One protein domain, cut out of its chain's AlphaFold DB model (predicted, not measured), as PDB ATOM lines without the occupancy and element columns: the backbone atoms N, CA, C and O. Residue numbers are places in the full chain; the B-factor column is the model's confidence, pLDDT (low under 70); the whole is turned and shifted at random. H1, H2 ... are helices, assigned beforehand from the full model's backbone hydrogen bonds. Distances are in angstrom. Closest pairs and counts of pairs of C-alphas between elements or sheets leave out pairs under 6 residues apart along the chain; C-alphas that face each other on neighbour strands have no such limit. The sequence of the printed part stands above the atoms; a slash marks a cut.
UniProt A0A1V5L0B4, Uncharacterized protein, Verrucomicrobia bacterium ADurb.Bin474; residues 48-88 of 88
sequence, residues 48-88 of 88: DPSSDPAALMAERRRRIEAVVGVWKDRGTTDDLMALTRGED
ATOM      1  N   ASP A  48     -33.356 -18.252  -8.456       58.44
ATOM      2  CA  ASP A  48     -34.626 -18.140  -7.793       58.44
ATOM      3  C   ASP A  48     -34.615 -16.757  -7.137       58.44
ATOM      4  O   ASP A  48     -33.800 -16.520  -6.242       58.44
ATOM      5  N   PRO A  49     -35.452 -15.804  -7.579       53.19
ATOM      6  CA  PRO A  49     -35.459 -14.472  -6.990       53.19
ATOM      7  C   PRO A  49     -35.893 -14.519  -5.515       53.19
ATOM      8  O   PRO A  49     -35.710 -13.542  -4.795       53.19
ATOM      9  N   SER A  50     -36.430 -15.655  -5.037       56.47
ATOM     10  CA  SER A  50     -36.697 -15.915  -3.620       56.47
ATOM     11  C   SER A  50     -35.513 -16.518  -2.846       56.47
ATOM     12  O   SER A  50     -35.550 -16.555  -1.616       56.47
ATOM     13  N   SER A  51     -34.425 -16.885  -3.531       58.72
ATOM     14  CA  SER A  51     -33.127 -17.200  -2.921       58.72
ATOM     15  C   SER A  51     -32.309 -15.952  -2.576       58.72
ATOM     16  O   SER A  51     -31.229 -16.089  -2.005       58.72
ATOM     17  N   ASP A  52     -32.818 -14.745  -2.858       73.38
ATOM     18  CA  ASP A  52     -32.305 -13.515  -2.257       73.38
ATOM     19  C   ASP A  52     -32.987 -13.271  -0.891       73.38
ATOM     20  O   ASP A  52     -34.113 -12.753  -0.826       73.38
ATOM     21  N   PRO A  53     -32.331 -13.616   0.237       71.44
ATOM     22  CA  PRO A  53     -32.869 -13.349   1.565       71.44
ATOM     23  C   PRO A  53     -33.152 -11.859   1.810       71.44
ATOM     24  O   PRO A  53     -34.015 -11.545   2.634       71.44
ATOM     25  N   ALA A  54     -32.496 -10.931   1.101       77.88
ATOM     26  CA  ALA A  54     -32.785  -9.504   1.215       77.88
ATOM     27  C   ALA A  54     -34.148  -9.145   0.602       77.88
ATOM     28  O   ALA A  54     -34.920  -8.403   1.218       77.88
ATOM     29  N   ALA A  55     -34.490  -9.723  -0.553       77.12
ATOM     30  CA  ALA A  55     -35.775  -9.510  -1.219       77.12
ATOM     31  C   ALA A  55     -36.955 -10.036  -0.380       77.12
ATOM     32  O   ALA A  55     -37.963  -9.345  -0.207       77.12
ATOM     33  N   LEU A  56     -36.803 -11.216   0.236       79.69
ATOM     34  CA  LEU A  56     -37.804 -11.780   1.152       79.69
ATOM     35  C   LEU A  56     -38.025 -10.892   2.388       79.69
ATOM     36  O   LEU A  56     -39.163 -10.673   2.815       79.69
ATOM     37  N   MET A  57     -36.943 -10.369   2.973       79.75
ATOM     38  CA  MET A  57     -37.023  -9.485   4.138       79.75
ATOM     39  C   MET A  57     -37.657  -8.135   3.795       79.75
ATOM     40  O   MET A  57     -38.429  -7.607   4.602       79.75
ATOM     41  N   ALA A  58     -37.388  -7.597   2.602       82.44
ATOM     42  CA  ALA A  58     -38.020  -6.378   2.106       82.44
ATOM     43  C   ALA A  58     -39.541  -6.551   1.957       82.44
ATOM     44  O   ALA A  58     -40.307  -5.730   2.469       82.44
ATOM     45  N   GLU A  59     -39.992  -7.659   1.362       84.31
ATOM     46  CA  GLU A  59     -41.422  -7.962   1.220       84.31
ATOM     47  C   GLU A  59     -42.096  -8.190   2.584       84.31
ATOM     48  O   GLU A  59     -43.188  -7.683   2.856       84.31
ATOM     49  N   ARG A  60     -41.417  -8.881   3.511       85.94
ATOM     50  CA  ARG A  60     -41.912  -9.065   4.883       85.94
ATOM     51  C   ARG A  60     -42.066  -7.732   5.619       85.94
ATOM     52  O   ARG A  60     -43.082  -7.528   6.283       85.94
ATOM     53  N   ARG A  61     -41.091  -6.822   5.494       83.69
ATOM     54  CA  ARG A  61     -41.153  -5.473   6.084       83.69
ATOM     55  C   ARG A  61     -42.338  -4.686   5.528       83.69
ATOM     56  O   ARG A  61     -43.105  -4.143   6.317       83.69
ATOM     57  N   ARG A  62     -42.535  -4.701   4.207       83.38
ATOM     58  CA  ARG A  62     -43.657  -4.031   3.534       83.38
ATOM     59  C   ARG A  62     -45.014  -4.507   4.058       83.38
ATOM     60  O   ARG A  62     -45.893  -3.696   4.344       83.38
ATOM     61  N   ARG A  63     -45.173  -5.822   4.245       84.38
ATOM     62  CA  ARG A  63     -46.394  -6.415   4.813       84.38
ATOM     63  C   ARG A  63     -46.641  -5.996   6.261       84.38
ATOM     64  O   ARG A  63     -47.783  -5.743   6.625       84.38
ATOM     65  N   ILE A  64     -45.592  -5.926   7.082       84.81
ATOM     66  CA  ILE A  64     -45.705  -5.475   8.477       84.81
ATOM     67  C   ILE A  64     -46.074  -3.991   8.525       84.81
ATOM     68  O   ILE A  64     -46.966  -3.612   9.275       84.81
ATOM     69  N   GLU A  65     -45.450  -3.158   7.697       79.81
ATOM     70  CA  GLU A  65     -45.713  -1.718   7.659       79.81
ATOM     71  C   GLU A  65     -47.162  -1.391   7.272       79.81
ATOM     72  O   GLU A  65     -47.782  -0.531   7.899       79.81
ATOM     73  N   ALA A  66     -47.739  -2.147   6.331       77.88
ATOM     74  CA  ALA A  66     -49.147  -2.024   5.954       77.88
ATOM     75  C   ALA A  66     -50.115  -2.306   7.120       77.88
ATOM     76  O   ALA A  66     -51.199  -1.731   7.179       77.88
ATOM     77  N   VAL A  67     -49.724  -3.170   8.060       78.25
ATOM     78  CA  VAL A  67     -50.528  -3.515   9.244       78.25
ATOM     79  C   VAL A  67     -50.264  -2.543  10.399       78.25
ATOM     80  O   VAL A  67     -51.192  -2.145  11.100       78.25
ATOM     81  N   VAL A  68     -49.011  -2.120  10.589       70.25
ATOM     82  CA  VAL A  68     -48.600  -1.222  11.684       70.25
ATOM     83  C   VAL A  68     -49.120   0.206  11.477       70.25
ATOM     84  O   VAL A  68     -49.422   0.890  12.454       70.25
ATOM     85  N   GLY A  69     -49.309   0.652  10.230       63.94
ATOM     86  CA  GLY A  69     -49.909   1.957   9.923       63.94
ATOM     87  C   GLY A  69     -51.317   2.165  10.500       63.94
ATOM     88  O   GLY A  69     -51.688   3.295  10.784       63.94
ATOM     89  N   VAL A  70     -52.065   1.086  10.769       66.12
ATOM     90  CA  VAL A  70     -53.431   1.127  11.334       66.12
ATOM     91  C   VAL A  70     -53.474   1.696  12.764       66.12
ATOM     92  O   VAL A  70     -54.523   2.150  13.225       66.12
ATOM     93  N   TRP A  71     -52.343   1.678  13.472       61.44
ATOM     94  CA  TRP A  71     -52.240   2.133  14.861       61.44
ATOM     95  C   TRP A  71     -51.393   3.404  15.017       61.44
ATOM     96  O   TRP A  71     -51.405   3.988  16.095       61.44
ATOM     97  N   LYS A  72     -50.706   3.867  13.956       63.38
ATOM     98  CA  LYS A  72     -49.805   5.036  14.018       63.38
ATOM     99  C   LYS A  72     -50.519   6.341  14.397       63.38
ATOM    100  O   LYS A  72     -49.920   7.156  15.085       63.38
ATOM    101  N   ASP A  73     -51.788   6.499  14.026       65.94
ATOM    102  CA  ASP A  73     -52.576   7.703  14.343       65.94
ATOM    103  C   ASP A  73     -53.324   7.620  15.689       65.94
ATOM    104  O   ASP A  73     -54.029   8.554  16.063       65.94
ATOM    105  N   ARG A  74     -53.210   6.505  16.432       65.25
ATOM    106  CA  ARG A  74     -53.945   6.274  17.695       65.25
ATOM    107  C   ARG A  74     -53.131   6.561  18.965       65.25
ATOM    108  O   ARG A  74     -53.561   6.182  20.050       65.25
ATOM    109  N   GLY A  75     -52.001   7.256  18.831       66.62
ATOM    110  CA  GLY A  75     -51.056   7.512  19.924       66.62
ATOM    111  C   GLY A  75     -50.007   6.408  20.045       66.62
ATOM    112  O   GLY A  75     -50.190   5.290  19.555       66.62
ATOM    113  N   THR A  76     -48.862   6.729  20.642       73.81
ATOM    114  CA  THR A  76     -47.781   5.756  20.812       73.81
ATOM    115  C   THR A  76     -48.131   4.736  21.897       73.81
ATOM    116  O   THR A  76     -48.966   4.974  22.770       73.81
ATOM    117  N   THR A  77     -47.476   3.572  21.868       70.38
ATOM    118  CA  THR A  77     -47.583   2.595  22.965       70.38
ATOM    119  C   THR A  77     -47.193   3.217  24.308       70.38
ATOM    120  O   THR A  77     -47.768   2.841  25.322       70.38
ATOM    121  N   ASP A  78     -46.272   4.185  24.311       69.75
ATOM    122  CA  ASP A  78     -45.864   4.909  25.516       69.75
ATOM    123  C   ASP A  78     -46.975   5.835  26.031       69.75
ATOM    124  O   ASP A  78     -47.270   5.813  27.222       69.75
ATOM    125  N   ASP A  79     -47.678   6.544  25.139       72.62
ATOM    126  CA  ASP A  79     -48.836   7.376  25.503       72.62
ATOM    127  C   ASP A  79     -49.966   6.524  26.105       72.62
ATOM    128  O   ASP A  79     -50.576   6.887  27.111       72.62
ATOM    129  N   LEU A  80     -50.219   5.343  25.527       68.00
ATOM    130  CA  LEU A  80     -51.208   4.395  26.049       68.00
ATOM    131  C   LEU A  80     -50.788   3.809  27.403       68.00
ATOM    132  O   LEU A  80     -51.629   3.647  28.286       68.00
ATOM    133  N   MET A  81     -49.497   3.512  27.586       73.06
ATOM    134  CA  MET A  81     -48.976   3.029  28.865       73.06
ATOM    135  C   MET A  81     -49.032   4.112  29.946       73.06
ATOM    136  O   MET A  81     -49.394   3.795  31.081       73.06
ATOM    137  N   ALA A  82     -48.748   5.371  29.603       73.75
ATOM    138  CA  ALA A  82     -48.866   6.514  30.504       73.75
ATOM    139  C   ALA A  82     -50.317   6.717  30.974       73.75
ATOM    140  O   ALA A  82     -50.561   6.795  32.178       73.75
ATOM    141  N   LEU A  83     -51.295   6.660  30.058       70.12
ATOM    142  CA  LEU A  83     -52.725   6.760  30.392       70.12
ATOM    143  C   LEU A  83     -53.194   5.650  31.345       70.12
ATOM    144  O   LEU A  83     -54.022   5.886  32.221       70.12
ATOM    145  N   THR A  84     -52.661   4.432  31.208       67.44
ATOM    146  CA  THR A  84     -53.009   3.318  32.111       67.44
ATOM    147  C   THR A  84     -52.279   3.344  33.452       67.44
ATOM    148  O   THR A  84     -52.710   2.659  34.379       67.44
ATOM    149  N   ARG A  85     -51.184   4.109  33.574       73.06
ATOM    150  CA  ARG A  85     -50.406   4.213  34.817       73.06
ATOM    151  C   ARG A  85     -51.043   5.170  35.832       73.06
ATOM    152  O   ARG A  85     -50.707   5.084  37.007       73.06
ATOM    153  N   GLY A  86     -52.003   5.999  35.410       58.25
ATOM    154  CA  GLY A  86     -52.734   6.897  36.307       58.25
ATOM    155  C   GLY A  86     -51.852   8.001  36.889       58.25
ATOM    156  O   GLY A  86     -51.985   8.322  38.065       58.25
ATOM    157  N   GLU A  87     -50.928   8.535  36.089       60.53
ATOM    158  CA  GLU A  87     -50.160   9.733  36.439       60.53
ATOM    159  C   GLU A  87     -50.942  10.977  35.978       60.53
ATOM    160  O   GLU A  87     -50.616  11.571  34.953       60.53
ATOM    161  N   ASP A  88     -52.002  11.314  36.722       57.94
ATOM    162  CA  ASP A  88     -52.531  12.683  36.863       57.94
ATOM    163  C   ASP A  88     -52.213  13.180  38.284       57.94
ATOM    164  O   ASP A  88     -52.446  12.405  39.247       57.94
TER     165      ASP A  88
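This is residues 48 to 88 of the 88 residues of an uncharacterized protein of Verrucomicrobia bacterium ADurb.Bin474 (UniProt A0A1V5L0B4). One long helix, H1, and a short one, H2, follow each other end on in a drawn-out chain that nowhere folds back on itself, making a thin rod, though only just, of 57 by 15 by 8 A. The 41 printed residues have two named helices, H1 then H2, and no named strand. The class is all helix, and the whole is extended, with a radius of gyration of the C-alphas of 16.9 A.

H1, residues 53 to 72, measures 27.9 A from C-alpha 53 at (-32.869, -13.349, 1.565) to C-alpha 72 at (-49.805, 5.036, 14.018). H2, residues 77 to 85, measures 12.3 A and ends with C-alpha 85 at (-50.406, 4.213, 34.817).

H1 has a kink of 32 degrees near residue 66. A tight link of 4 residues joins H1 to H2, and the two helices are apart. Every O i to N i+4 pair is within hydrogen-bond range in H2, and 12 of 16 are in H1.

The C-alphas of Asp 48 and Asp 88, the two farthest apart, are 57.1 A from each other. Residues 48 to 88 stand free, and the printed part has no cut. The mean pLDDT of the printed part is 71.3, with 17 residues under 70, among them 48 to 51, 69 to 75 and 86 to 88.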